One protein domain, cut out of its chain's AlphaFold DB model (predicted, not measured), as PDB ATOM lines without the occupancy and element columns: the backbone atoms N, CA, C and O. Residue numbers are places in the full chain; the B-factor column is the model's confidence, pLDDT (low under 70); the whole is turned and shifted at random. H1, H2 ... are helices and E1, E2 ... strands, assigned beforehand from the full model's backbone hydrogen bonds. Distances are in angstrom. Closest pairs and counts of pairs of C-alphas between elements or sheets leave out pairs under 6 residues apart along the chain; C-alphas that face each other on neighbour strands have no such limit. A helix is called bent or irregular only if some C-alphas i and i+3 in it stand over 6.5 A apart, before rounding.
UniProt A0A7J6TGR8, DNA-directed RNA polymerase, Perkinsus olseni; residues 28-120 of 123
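Overview. This is residues 28 to 120 of the 123 residues of the protein "DNA-directed RNA polymerase" of Perkinsus olseni (UniProt A0A7J6TGR8). A small three-stranded sheet has a long helix, H4, at one end, folded back on itself as a hook, and an unnamed loop, residues 50 to 62, at the other. Three short helices lie round the sheet, and residues 113 to 120 stick out freely. The 93 printed residues hold H1, E1, H2, E2, E3, H3 and H4; the sheet order is E1, E2, E3, antiparallel, and the class is mixed. The whole is compact, radius of gyration of the C-alphas 13.5 A, spanning 40 by 34 by 21 A.

Along the chain. The strands are E1, residues 40 to 43, E2, 63 to 67, 12.8 A long, and E3, 70 to 73. H1 is residues 28 to 32, beginning at C-alpha 28 (-39.781, -27.281, -38.068); H2 is 45 to 49 and H3 78 to 81. H2 is only just irregular, with C-alphas 45 and 48 6.8 A apart. H4, residues 88 to 119, was assigned as one helix by its hydrogen bonds but is bent, with C-alphas 95 and 98 9.5 A apart: arm H4a is 88 to 95, 10.5 A, and H4b 98 to 119, 31.4 A, ending at C-alpha 119 (-43.281, -38.780, -49.054).

Arrangement. N 42 and O 64 of E1 and E2 are 2.9 A apart, within hydrogen-bond range; in the hairpin E2 and E3, N 67 and O 70 are 2.9 A apart. H1 stands at the sheet's level, height 3.3 A over a local plane of just 6 C-alphas; its closest C-alphas to E3, Ser 32 and Glu 70, are 4.9 A apart. H3 only grazes the sheet with residues 79 to 80, and H2 with 45 to 47. H4a and H4b touch, H4b with residues 100 to 105 alone, closest C-alphas Trp 93 and Thr 101 at 5.5 A, at a shallow tilt of 23 degrees, opposite ways. H4b is apart from E1, E2 and E3. Every O i to N i+4 pair is within range in H1, H4a and H4b; H2 has 0 of 1, with 1 of 2 O i to N i+3 pairs, and H3 is too short for such a pair.

Size, cuts and confidence. The C-alphas farthest apart, Gly 52 and Glu 99, are 39.9 A apart. The printed part has no cut; the link H2 to E2 is long, 13 residues. Mean pLDDT of the printed part is 88.4, with residue 51 under 70.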
ATOM      1  N   LYS A  28     -40.684 -28.124 -38.869       92.44
ATOM      2  CA  LYS A  28     -39.781 -27.281 -38.068       92.44
ATOM      3  C   LYS A  28     -39.823 -27.651 -36.585       92.44
ATOM      4  O   LYS A  28     -38.768 -27.716 -35.961       92.44
ATOM      5  N   GLN A  29     -41.003 -27.958 -36.035       90.88
ATOM      6  CA  GLN A  29     -41.129 -28.439 -34.654       90.88
ATOM      7  C   GLN A  29     -40.394 -29.763 -34.453       90.88
ATOM      8  O   GLN A  29     -39.592 -29.882 -33.533       90.88
ATOM      9  N   LEU A  30     -40.614 -30.735 -35.343       89.31
ATOM     10  CA  LEU A  30     -39.940 -32.035 -35.259       89.31
ATOM     11  C   LEU A  30     -38.418 -31.901 -35.377       89.31
ATOM     12  O   LEU A  30     -37.682 -32.576 -34.664       89.31
ATOM     13  N   PHE A  31     -37.941 -31.007 -36.243       90.62
ATOM     14  CA  PHE A  31     -36.513 -30.721 -36.360       90.62
ATOM     15  C   PHE A  31     -35.959 -30.044 -35.097       90.62
ATOM     16  O   PHE A  31     -34.859 -30.373 -34.661       90.62
ATOM     17  N   SER A  32     -36.724 -29.137 -34.482       91.50
ATOM     18  CA  SER A  32     -36.327 -28.433 -33.254       91.50
ATOM     19  C   SER A  32     -36.093 -29.384 -32.083       91.50
ATOM     20  O   SER A  32     -35.166 -29.186 -31.311       91.50
ATOM     21  N   MET A  33     -36.829 -30.497 -32.012       87.38
ATOM     22  CA  MET A  33     -36.607 -31.528 -30.986       87.38
ATOM     23  C   MET A  33     -35.209 -32.167 -31.037       87.38
ATOM     24  O   MET A  33     -34.765 -32.769 -30.061       87.38
ATOM     25  N   LEU A  34     -34.525 -32.094 -32.182       88.31
ATOM     26  CA  LEU A  34     -33.177 -32.636 -32.353       88.31
ATOM     27  C   LEU A  34     -32.089 -31.621 -32.005       88.31
ATOM     28  O   LEU A  34     -30.944 -32.016 -31.771       88.31
ATOM     29  N   LEU A  35     -32.418 -30.329 -32.020       89.06
ATOM     30  CA  LEU A  35     -31.453 -29.266 -31.802       89.06
ATOM     31  C   LEU A  35     -31.079 -29.182 -30.313       89.06
ATOM     32  O   LEU A  35     -31.941 -29.277 -29.439       89.06
ATOM     33  N   PRO A  36     -29.790 -28.994 -29.987       88.00
ATOM     34  CA  PRO A  36     -29.405 -28.536 -28.658       88.00
ATOM     35  C   PRO A  36     -29.837 -27.074 -28.456       88.00
ATOM     36  O   PRO A  36     -30.260 -26.413 -29.403       88.00
ATOM     37  N   LYS A  37     -29.705 -26.544 -27.233       89.38
ATOM     38  CA  LYS A  37     -30.056 -25.149 -26.923       89.38
ATOM     39  C   LYS A  37     -29.059 -24.185 -27.574       89.38
ATOM     40  O   LYS A  37     -28.093 -23.766 -26.943       89.38
ATOM     41  N   ILE A  38     -29.266 -23.890 -28.853       90.75
ATOM     42  CA  ILE A  38     -28.446 -22.980 -29.657       90.75
ATOM     43  C   ILE A  38     -29.305 -21.882 -30.262       90.75
ATOM     44  O   ILE A  38     -30.476 -22.092 -30.579       90.75
ATOM     45  N   SER A  39     -28.689 -20.725 -30.469       92.38
ATOM     46  CA  SER A  39     -29.319 -19.583 -31.121       92.38
ATOM     47  C   SER A  39     -28.526 -19.208 -32.371       92.38
ATOM     48  O   SER A  39     -27.305 -19.077 -32.327       92.38
ATOM     49  N   LEU A  40     -29.211 -19.061 -33.503       90.62
ATOM     50  CA  LEU A  40     -28.608 -18.764 -34.804       90.62
ATOM     51  C   LEU A  40     -29.566 -17.916 -35.638       90.62
ATOM     52  O   LEU A  40     -30.746 -18.229 -35.751       90.62
ATOM     53  N   GLN A  41     -29.032 -16.892 -36.301       91.12
ATOM     54  CA  GLN A  41     -29.737 -16.167 -37.353       91.12
ATOM     55  C   GLN A  41     -28.935 -16.219 -38.652       91.12
ATOM     56  O   GLN A  41     -27.754 -15.870 -38.669       91.12
ATOM     57  N   LYS A  42     -29.560 -16.667 -39.744       88.06
ATOM     58  CA  LYS A  42     -28.898 -16.786 -41.050       88.06
ATOM     59  C   LYS A  42     -29.884 -16.690 -42.204       88.06
ATOM     60  O   LYS A  42     -31.017 -17.147 -42.103       88.06
ATOM     61  N   ASP A  43     -29.420 -16.185 -43.337       86.69
ATOM     62  CA  ASP A  43     -30.219 -16.170 -44.559       86.69
ATOM     63  C   ASP A  43     -30.244 -17.549 -45.230       86.69
ATOM     64  O   ASP A  43     -29.210 -18.194 -45.462       86.69
ATOM     65  N   ALA A  44     -31.445 -17.998 -45.585       83.00
ATOM     66  CA  ALA A  44     -31.675 -19.192 -46.374       83.00
ATOM     67  C   ALA A  44     -31.171 -19.009 -47.814       83.00
ATOM     68  O   ALA A  44     -30.885 -17.910 -48.301       83.00
ATOM     69  N   GLY A  45     -31.076 -20.115 -48.552       79.06
ATOM     70  CA  GLY A  45     -30.659 -20.096 -49.955       79.06
ATOM     71  C   GLY A  45     -31.542 -19.211 -50.839       79.06
ATOM     72  O   GLY A  45     -31.033 -18.601 -51.776       79.06
ATOM     73  N   ILE A  46     -32.833 -19.108 -50.512       79.88
ATOM     74  CA  ILE A  46     -33.837 -18.399 -51.311       79.88
ATOM     75  C   ILE A  46     -33.864 -16.880 -51.059       79.88
ATOM     76  O   ILE A  46     -34.363 -16.136 -51.899       79.88
ATOM     77  N   ALA A  47     -33.210 -16.405 -49.989       78.69
ATOM     78  CA  ALA A  47     -33.127 -14.986 -49.633       78.69
ATOM     79  C   ALA A  47     -32.534 -14.107 -50.746       78.69
ATOM     80  O   ALA A  47     -32.943 -12.964 -50.931       78.69
ATOM     81  N   SER A  48     -31.613 -14.645 -51.554       75.31
ATOM     82  CA  SER A  48     -31.000 -13.894 -52.659       75.31
ATOM     83  C   SER A  48     -31.998 -13.480 -53.745       75.31
ATOM     84  O   SER A  48     -31.747 -12.496 -54.448       75.31
ATOM     85  N   LYS A  49     -33.109 -14.217 -53.874       75.94
ATOM     86  CA  LYS A  49     -34.192 -13.950 -54.829       75.94
ATOM     87  C   LYS A  49     -35.242 -12.985 -54.268       75.94
ATOM     88  O   LYS A  49     -35.898 -12.313 -55.053       75.94
ATOM     89  N   ASN A  50     -35.343 -12.860 -52.944       76.69
ATOM     90  CA  ASN A  50     -36.375 -12.083 -52.252       76.69
ATOM     91  C   ASN A  50     -35.754 -10.985 -51.371       76.69
ATOM     92  O   ASN A  50     -35.951 -10.944 -50.161       76.69
ATOM     93  N   ARG A  51     -34.983 -10.075 -51.982       68.50
ATOM     94  CA  ARG A  51     -34.196  -9.049 -51.260       68.50
ATOM     95  C   ARG A  51     -35.020  -7.953 -50.565       68.50
ATOM     96  O   ARG A  51     -34.439  -7.142 -49.857       68.50
ATOM     97  N   GLY A  52     -36.331  -7.904 -50.796       70.88
ATOM     98  CA  GLY A  52     -37.252  -6.953 -50.163       70.88
ATOM     99  C   GLY A  52     -38.118  -7.570 -49.065       70.88
ATOM    100  O   GLY A  52     -39.119  -6.970 -48.690       70.88
ATOM    101  N   ASP A  53     -37.799  -8.789 -48.623       77.50
ATOM    102  CA  ASP A  53     -38.569  -9.467 -47.585       77.50
ATOM    103  C   ASP A  53     -38.218  -8.937 -46.188       77.50
ATOM    104  O   ASP A  53     -37.080  -8.538 -45.932       77.50
ATOM    105  N   ASP A  54     -39.201  -8.927 -45.287       78.50
ATOM    106  CA  ASP A  54     -39.005  -8.408 -43.937       78.50
ATOM    107  C   ASP A  54     -38.022  -9.313 -43.162       78.50
ATOM    108  O   ASP A  54     -38.203 -10.539 -43.135       78.50
ATOM    109  N   PRO A  55     -36.977  -8.752 -42.523       73.12
ATOM    110  CA  PRO A  55     -35.983  -9.544 -41.813       73.12
ATOM    111  C   PRO A  55     -36.528 -10.316 -40.606       73.12
ATOM    112  O   PRO A  55     -35.897 -11.286 -40.199       73.12
ATOM    113  N   TRP A  56     -37.628  -9.897 -39.986       78.69
ATOM    114  CA  TRP A  56     -38.203 -10.553 -38.804       78.69
ATOM    115  C   TRP A  56     -39.468 -11.335 -39.141       78.69
ATOM    116  O   TRP A  56     -39.753 -12.344 -38.500       78.69
ATOM    117  N   PHE A  57     -40.193 -10.909 -40.177       80.00
ATOM    118  CA  PHE A  57     -41.401 -11.575 -40.652       80.00
ATOM    119  C   PHE A  57     -41.327 -11.882 -42.151       80.00
ATOM    120  O   PHE A  57     -42.046 -11.322 -42.979       80.00
ATOM    121  N   SER A  58     -40.425 -12.795 -42.502       79.94
ATOM    122  CA  SER A  58     -40.180 -13.161 -43.892       79.94
ATOM    123  C   SER A  58     -41.393 -13.864 -44.509       79.94
ATOM    124  O   SER A  58     -41.723 -14.997 -44.156       79.94
ATOM    125  N   ARG A  59     -42.028 -13.216 -45.491       82.62
ATOM    126  CA  ARG A  59     -43.156 -13.759 -46.269       82.62
ATOM    127  C   ARG A  59     -42.782 -15.023 -47.023       82.62
ATOM    128  O   ARG A  59     -43.624 -15.881 -47.261       82.62
ATOM    129  N   SER A  60     -41.524 -15.109 -47.434       83.19
ATOM    130  CA  SER A  60     -40.995 -16.205 -48.237       83.19
ATOM    131  C   SER A  60     -40.099 -17.157 -47.449       83.19
ATOM    132  O   SER A  60     -39.389 -17.965 -48.046       83.19
ATOM    133  N   ASP A  61     -40.138 -17.072 -46.114       85.12
ATOM    134  CA  ASP A  61     -39.411 -17.956 -45.198       85.12
ATOM    135  C   ASP A  61     -37.892 -18.001 -45.499       85.12
ATOM    136  O   ASP A  61     -37.211 -19.028 -45.423       85.12
ATOM    137  N   CYS A  62     -37.362 -16.841 -45.882       87.19
ATOM    138  CA  CYS A  62     -35.992 -16.609 -46.318       87.19
ATOM    139  C   CYS A  62     -34.997 -16.479 -45.179       87.19
ATOM    140  O   CYS A  62     -33.804 -16.628 -45.432       87.19
ATOM    141  N   ARG A  63     -35.435 -16.182 -43.953       88.50
ATOM    142  CA  ARG A  63     -34.525 -15.998 -42.821       88.50
ATOM    143  C   ARG A  63     -34.707 -17.100 -41.795       88.50
ATOM    144  O   ARG A  63     -35.783 -17.257 -41.221       88.50
ATOM    145  N   VAL A  64     -33.635 -17.853 -41.581       91.81
ATOM    146  CA  VAL A  64     -33.551 -18.884 -40.552       91.81
ATOM    147  C   VAL A  64     -33.248 -18.223 -39.222       91.81
ATOM    148  O   VAL A  64     -32.176 -17.644 -39.053       91.81
ATOM    149  N   ILE A  65     -34.195 -18.321 -38.295       92.56
ATOM    150  CA  ILE A  65     -34.065 -17.832 -36.925       92.56
ATOM    151  C   ILE A  65     -34.282 -19.022 -36.001       92.56
ATOM    152  O   ILE A  65     -35.333 -19.660 -36.029       92.56
ATOM    153  N   ILE A  66     -33.263 -19.318 -35.206       94.06
ATOM    154  CA  ILE A  66     -33.260 -20.367 -34.195       94.06
ATOM    155  C   ILE A  66     -32.953 -19.697 -32.867       94.06
ATOM    156  O   ILE A  66     -32.002 -18.916 -32.784       94.06
ATOM    157  N   GLN A  67     -33.752 -19.991 -31.853       93.44
ATOM    158  CA  GLN A  67     -33.613 -19.425 -30.522       93.44
ATOM    159  C   GLN A  67     -33.753 -20.538 -29.490       93.44
ATOM    160  O   GLN A  67     -34.738 -21.263 -29.495       93.44
ATOM    161  N   GLU A  68     -32.742 -20.691 -28.634       91.38
ATOM    162  CA  GLU A  68     -32.713 -21.709 -27.570       91.38
ATOM    163  C   GLU A  68     -32.998 -23.151 -28.042       91.38
ATOM    164  O   GLU A  68     -33.469 -23.988 -27.278       91.38
ATOM    165  N   GLY A  69     -32.641 -23.478 -29.287       89.69
ATOM    166  CA  GLY A  69     -32.892 -24.789 -29.896       89.69
ATOM    167  C   GLY A  69     -34.232 -24.915 -30.625       89.69
ATOM    168  O   GLY A  69     -34.502 -25.956 -31.218       89.69
ATOM    169  N   GLU A  70     -35.048 -23.863 -30.670       91.69
ATOM    170  CA  GLU A  70     -36.311 -23.845 -31.408       91.69
ATOM    171  C   GLU A  70     -36.205 -23.046 -32.708       91.69
ATOM    172  O   GLU A  70     -35.696 -21.924 -32.737       91.69
ATOM    173  N   ILE A  71     -36.684 -23.621 -33.814       93.56
ATOM    174  CA  ILE A  71     -36.743 -22.943 -35.113       93.56
ATOM    175  C   ILE A  71     -37.997 -22.073 -35.165       93.56
ATOM    176  O   ILE A  71     -39.108 -22.579 -35.327       93.56
ATOM    177  N   MET A  72     -37.798 -20.759 -35.128       91.69
ATOM    178  CA  MET A  72     -38.870 -19.765 -35.201       91.69
ATOM    179  C   MET A  72     -39.297 -19.500 -36.647       91.69
ATOM    180  O   MET A  72     -40.484 -19.412 -36.955       91.69
ATOM    181  N   SER A  73     -38.333 -19.405 -37.565       91.56
ATOM    182  CA  SER A  73     -38.588 -19.140 -38.984       91.56
ATOM    183  C   SER A  73     -37.484 -19.705 -39.874       91.56
ATOM    184  O   SER A  73     -36.393 -20.029 -39.407       91.56
ATOM    185  N   GLY A  74     -37.773 -19.790 -41.170       91.25
ATOM    186  CA  GLY A  74     -36.832 -20.051 -42.249       91.25
ATOM    187  C   GLY A  74     -36.807 -21.480 -42.776       91.25
ATOM    188  O   GLY A  74     -37.025 -22.455 -42.050       91.25
ATOM    189  N   VAL A  75     -36.456 -21.600 -44.057       91.12
ATOM    190  CA  VAL A  75     -36.190 -22.889 -44.703       91.12
ATOM    191  C   VAL A  75     -34.757 -23.339 -44.428       91.12
ATOM    192  O   VAL A  75     -33.779 -22.686 -44.810       91.12
ATOM    193  N   ILE A  76     -34.628 -24.512 -43.814       91.31
ATOM    194  CA  ILE A  76     -33.338 -25.147 -43.551       91.31
ATOM    195  C   ILE A  76     -32.740 -25.650 -44.870       91.31
ATOM    196  O   ILE A  76     -33.312 -26.497 -45.551       91.31
ATOM    197  N   CYS A  77     -31.571 -25.126 -45.241       89.62
ATOM    198  CA  CYS A  77     -30.911 -25.442 -46.508       89.62
ATOM    199  C   CYS A  77     -29.422 -25.768 -46.315       89.62
ATOM    200  O   CYS A  77     -28.900 -25.746 -45.196       89.62
ATOM    201  N   LYS A  78     -28.697 -26.007 -47.419       88.69
ATOM    202  CA  LYS A  78     -27.241 -26.252 -47.408       88.69
ATOM    203  C   LYS A  78     -26.456 -25.168 -46.655       88.69
ATOM    204  O   LYS A  78     -25.463 -25.489 -46.018       88.69
ATOM    205  N   LYS A  79     -26.891 -23.902 -46.686       86.75
ATOM    206  CA  LYS A  79     -26.231 -22.807 -45.945       86.75
ATOM    207  C   LYS A  79     -26.412 -22.897 -44.425       86.75
ATOM    208  O   LYS A  79     -25.664 -22.258 -43.690       86.75
ATOM    209  N   THR A  80     -27.416 -23.639 -43.967       89.12
ATOM    210  CA  THR A  80     -27.773 -23.771 -42.554       89.12
ATOM    211  C   THR A  80     -27.200 -25.059 -41.966       89.12
ATOM    212  O   THR A  80     -26.523 -25.001 -40.949       89.12
ATOM    213  N   VAL A  81     -27.424 -26.210 -42.614       90.00
ATOM    214  CA  VAL A  81     -26.989 -27.539 -42.121       90.00
ATOM    215  C   VAL A  81     -25.699 -28.031 -42.780       90.00
ATOM    216  O   VAL A  81     -25.032 -28.901 -42.239       90.00
ATOM    217  N   GLY A  82     -25.323 -27.500 -43.943       86.25
ATOM    218  CA  GLY A  82     -24.129 -27.954 -44.657       86.25
ATOM    219  C   GLY A  82     -22.815 -27.477 -44.034       86.25
ATOM    220  O   GLY A  82     -22.787 -26.796 -43.010       86.25
ATOM    221  N   ALA A  83     -21.712 -27.793 -44.717       84.44
ATOM    222  CA  ALA A  83     -20.337 -27.445 -44.338       84.44
ATOM    223  C   ALA A  83     -20.004 -25.947 -44.527       84.44
ATOM    224  O   ALA A  83     -18.973 -25.582 -45.086       84.44
ATOM    225  N   SER A  84     -20.908 -25.059 -44.121       83.06
ATOM    226  CA  SER A  84     -20.676 -23.617 -44.104       83.06
ATOM    227  C   SER A  84     -20.139 -23.178 -42.746       83.06
ATOM    228  O   SER A  84     -20.625 -23.651 -41.715       83.06
ATOM    229  N   SER A  85     -19.230 -22.200 -42.734       83.62
ATOM    230  CA  SER A  85     -18.881 -21.504 -41.494       83.62
ATOM    231  C   SER A  85     -20.123 -20.831 -40.883       83.62
ATOM    232  O   SER A  85     -21.037 -20.413 -41.609       83.62
ATOM    233  N   GLY A  86     -20.205 -20.813 -39.549       85.94
ATOM    234  CA  GLY A  86     -21.413 -20.427 -38.809       85.94
ATOM    235  C   GLY A  86     -22.671 -21.207 -39.215       85.94
ATOM    236  O   GLY A  86     -23.745 -20.624 -39.334       85.94
ATOM    237  N   GLY A  87     -22.543 -22.480 -39.599       89.38
ATOM    238  CA  GLY A  87     -23.676 -23.390 -39.795       89.38
ATOM    239  C   GLY A  87     -24.046 -24.117 -38.501       89.38
ATOM    240  O   GLY A  87     -23.276 -24.119 -37.544       89.38
ATOM    241  N   LEU A  88     -25.191 -24.794 -38.497       91.69
ATOM    242  CA  LEU A  88     -25.695 -25.559 -37.353       91.69
ATOM    243  C   LEU A  88     -24.694 -26.599 -36.846       91.69
ATOM    244  O   LEU A  88     -24.448 -26.675 -35.647       91.69
ATOM    245  N   ILE A  89     -24.082 -27.364 -37.755       92.75
ATOM    246  CA  ILE A  89     -23.083 -28.380 -37.393       92.75
ATOM    247  C   ILE A  89     -21.846 -27.723 -36.772       92.75
ATOM    248  O   ILE A  89     -21.334 -28.210 -35.773       92.75
ATOM    249  N   HIS A  90     -21.394 -26.601 -37.338       92.44
ATOM    250  CA  HIS A  90     -20.219 -25.888 -36.842       92.44
ATOM    251  C   HIS A  90     -20.452 -25.341 -35.426       92.44
ATOM    252  O   HIS A  90     -19.626 -25.564 -34.550       92.44
ATOM    253  N   ILE A  91     -21.594 -24.694 -35.178       92.31
ATOM    254  CA  ILE A  91     -21.928 -24.150 -33.853       92.31
ATOM    255  C   ILE A  91     -22.135 -25.274 -32.840       92.31
ATOM    256  O   ILE A  91     -21.578 -25.226 -31.752       92.31
ATOM    257  N   THR A  92     -22.855 -26.333 -33.217       92.38
ATOM    258  CA  THR A  92     -23.064 -27.486 -32.326       92.38
ATOM    259  C   THR A  92     -21.737 -28.133 -31.922       92.38
ATOM    260  O   THR A  92     -21.577 -28.537 -30.773       92.38
ATOM    261  N   TRP A  93     -20.772 -28.185 -32.843       93.50
ATOM    262  CA  TRP A  93     -19.433 -28.695 -32.564       93.50
ATOM    263  C   TRP A  93     -18.661 -27.816 -31.584       93.50
ATOM    264  O   TRP A  93     -18.024 -28.347 -30.679       93.50
ATOM    265  N   LEU A  94     -18.719 -26.496 -31.757       93.38
ATOM    266  CA  LEU A  94     -18.027 -25.552 -30.882       93.38
ATOM    267  C   LEU A  94     -18.633 -25.525 -29.474       93.38
ATOM    268  O   LEU A  94     -17.889 -25.581 -28.500       93.38
ATOM    269  N   ASP A  95     -19.961 -25.494 -29.372       93.38
ATOM    270  CA  ASP A  95     -20.654 -25.284 -28.097       93.38
ATOM    271  C   ASP A  95     -20.828 -26.581 -27.290       93.38
ATOM    272  O   ASP A  95     -20.750 -26.569 -26.064       93.38
ATOM    273  N   TYR A  96     -21.071 -27.715 -27.962       92.31
ATOM    274  CA  TYR A  96     -21.414 -28.993 -27.314       92.31
ATOM    275  C   TYR A  96     -20.430 -30.130 -27.611       92.31
ATOM    276  O   TYR A  96     -20.581 -31.241 -27.091       92.31
ATOM    277  N   GLY A  97     -19.424 -29.885 -28.448       94.25
ATOM    278  CA  GLY A  97     -18.385 -30.855 -28.754       94.25
ATOM    279  C   GLY A  97     -18.796 -31.972 -29.728       94.25
ATOM    280  O   GLY A  97     -19.898 -31.991 -30.301       94.25
ATOM    281  N   PRO A  98     -17.887 -32.938 -29.943       94.06
ATOM    282  CA  PRO A  98     -17.992 -33.922 -31.017       94.06
ATOM    283  C   PRO A  98     -19.132 -34.924 -30.828       94.06
ATOM    284  O   PRO A  98     -19.855 -35.223 -31.778       94.06
ATOM    285  N   GLU A  99     -19.326 -35.433 -29.610       92.69
ATOM    286  CA  GLU A  99     -20.303 -36.499 -29.364       92.69
ATOM    287  C   GLU A  99     -21.739 -35.994 -29.542       92.69
ATOM    288  O   GLU A  99     -22.557 -36.646 -30.195       92.69
ATOM    289  N   ARG A 100     -22.039 -34.780 -29.061       89.62
ATOM    290  CA  ARG A 100     -23.362 -34.179 -29.260       89.62
ATOM    291  C   ARG A 100     -23.621 -33.863 -30.729       89.62
ATOM    292  O   ARG A 100     -24.717 -34.116 -31.227       89.62
ATOM    293  N   THR A 101     -22.603 -33.391 -31.444       92.31
ATOM    294  CA  THR A 101     -22.696 -33.122 -32.887       92.31
ATOM    295  C   THR A 101     -22.952 -34.395 -33.688       92.31
ATOM    296  O   THR A 101     -23.809 -34.415 -34.570       92.31
ATOM    297  N   LYS A 102     -22.272 -35.492 -33.350       92.56
ATOM    298  CA  LYS A 102     -22.503 -36.813 -33.948       92.56
ATOM    299  C   LYS A 102     -23.941 -37.286 -33.727       92.56
ATOM    300  O   LYS A 102     -24.587 -37.737 -34.674       92.56
ATOM    301  N   GLN A 103     -24.459 -37.158 -32.504       90.50
ATOM    302  CA  GLN A 103     -25.849 -37.504 -32.188       90.50
ATOM    303  C   GLN A 103     -26.842 -36.650 -32.982       90.50
ATOM    304  O   GLN A 103     -27.810 -37.185 -33.520       90.50
ATOM    305  N   PHE A 104     -26.580 -35.348 -33.096       90.38
ATOM    306  CA  PHE A 104     -27.394 -34.416 -33.871       90.38
ATOM    307  C   PHE A 104     -27.453 -34.796 -35.356       90.38
ATOM    308  O   PHE A 104     -28.543 -34.942 -35.913       90.38
ATOM    309  N   ILE A 105     -26.300 -35.046 -35.986       92.12
ATOM    310  CA  ILE A 105     -26.223 -35.467 -37.394       92.12
ATOM    311  C   ILE A 105     -26.989 -36.778 -37.606       92.12
ATOM    312  O   ILE A 105     -27.820 -36.869 -38.513       92.12
ATOM    313  N   GLY A 106     -26.759 -37.777 -36.749       91.94
ATOM    314  CA  GLY A 106     -27.450 -39.063 -36.835       91.94
ATOM    315  C   GLY A 106     -28.964 -38.942 -36.629       91.94
ATOM    316  O   GLY A 106     -29.735 -39.599 -37.329       91.94
ATOM    317  N   GLY A 107     -29.402 -38.079 -35.709       89.75
ATOM    318  CA  GLY A 107     -30.815 -37.789 -35.461       89.75
ATOM    319  C   GLY A 107     -31.500 -37.160 -36.673       89.75
ATOM    320  O   GLY A 107     -32.552 -37.641 -37.095       89.75
ATOM    321  N   ILE A 108     -30.878 -36.146 -37.286       90.94
ATOM    322  CA  ILE A 108     -31.422 -35.488 -38.485       90.94
ATOM    323  C   ILE A 108     -31.554 -36.484 -39.631       90.94
ATOM    324  O   ILE A 108     -32.598 -36.537 -40.277       90.94
ATOM    325  N   GLN A 109     -30.514 -37.281 -39.882       92.06
ATOM    326  CA  GLN A 109     -30.529 -38.264 -40.963       92.06
ATOM    327  C   GLN A 109     -31.667 -39.271 -40.782       92.06
ATOM    328  O   GLN A 109     -32.396 -39.539 -41.732       92.06
ATOM    329  N   ARG A 110     -31.876 -39.786 -39.565       91.00
ATOM    330  CA  ARG A 110     -32.988 -40.706 -39.276       91.00
ATOM    331  C   ARG A 110     -34.350 -40.050 -39.496       91.00
ATOM    332  O   ARG A 110     -35.192 -40.647 -40.161       91.00
ATOM    333  N   LEU A 111     -34.548 -38.832 -38.987       90.31
ATOM    334  CA  LEU A 111     -35.811 -38.100 -39.117       90.31
ATOM    335  C   LEU A 111     -36.154 -37.815 -40.587       90.31
ATOM    336  O   LEU A 111     -37.255 -38.127 -41.039       90.31
ATOM    337  N   VAL A 112     -35.209 -37.243 -41.336       92.12
ATOM    338  CA  VAL A 112     -35.431 -36.836 -42.730       92.12
ATOM    339  C   VAL A 112     -35.570 -38.051 -43.641       92.12
ATOM    340  O   VAL A 112     -36.474 -38.066 -44.470       92.12
ATOM    341  N   ASN A 113     -34.747 -39.090 -43.468       93.31
ATOM    342  CA  ASN A 113     -34.859 -40.308 -44.276       93.31
ATOM    343  C   ASN A 113     -36.190 -41.022 -44.034       93.31
ATOM    344  O   ASN A 113     -36.801 -41.509 -44.981       93.31
ATOM    345  N   PHE A 114     -36.666 -41.056 -42.785       92.00
ATOM    346  CA  PHE A 114     -37.977 -41.615 -42.471       92.00
ATOM    347  C   PHE A 114     -39.103 -40.821 -43.140       92.00
ATOM    348  O   PHE A 114     -39.984 -41.404 -43.765       92.00
ATOM    349  N   TRP A 115     -39.061 -39.489 -43.063       93.19
ATOM    350  CA  TRP A 115     -40.039 -38.645 -43.747       93.19
ATOM    351  C   TRP A 115     -40.006 -38.852 -45.270       93.19
ATOM    352  O   TRP A 115     -41.055 -39.019 -45.893       93.19
ATOM    353  N   LEU A 116     -38.805 -38.915 -45.854       94.81
ATOM    354  CA  LEU A 116     -38.599 -39.092 -47.290       94.81
ATOM    355  C   LEU A 116     -39.088 -40.458 -47.784       94.81
ATOM    356  O   LEU A 116     -39.649 -40.531 -48.871       94.81
ATOM    357  N   LEU A 117     -38.938 -41.517 -46.983       95.38
ATOM    358  CA  LEU A 117     -39.459 -42.851 -47.302       95.38
ATOM    359  C   LEU A 117     -40.981 -42.838 -47.513       95.38
ATOM    360  O   LEU A 117     -41.488 -43.556 -48.371       95.38
ATOM    361  N   HIS A 118     -41.705 -42.020 -46.745       93.31
ATOM    362  CA  HIS A 118     -43.162 -41.919 -46.829       93.31
ATOM    363  C   HIS A 118     -43.655 -40.880 -47.841       93.31
ATOM    364  O   HIS A 118     -44.733 -41.060 -48.401       93.31
ATOM    365  N   HIS A 119     -42.912 -39.792 -48.058       93.62
ATOM    366  CA  HIS A 119     -43.281 -38.780 -49.054       93.62
ATOM    367  C   HIS A 119     -42.877 -39.171 -50.476       93.62
ATOM    368  O   HIS A 119     -43.598 -38.862 -51.422       93.62
ATOM    369  N   GLY A 120     -41.745 -39.857 -50.627       92.12
ATOM    370  CA  GLY A 120     -41.129 -40.117 -51.919       92.12
ATOM    371  C   GLY A 120     -40.538 -38.857 -52.560       92.12
ATOM    372  O   GLY A 120     -40.899 -37.721 -52.252       92.12
TER     373      GLY A 120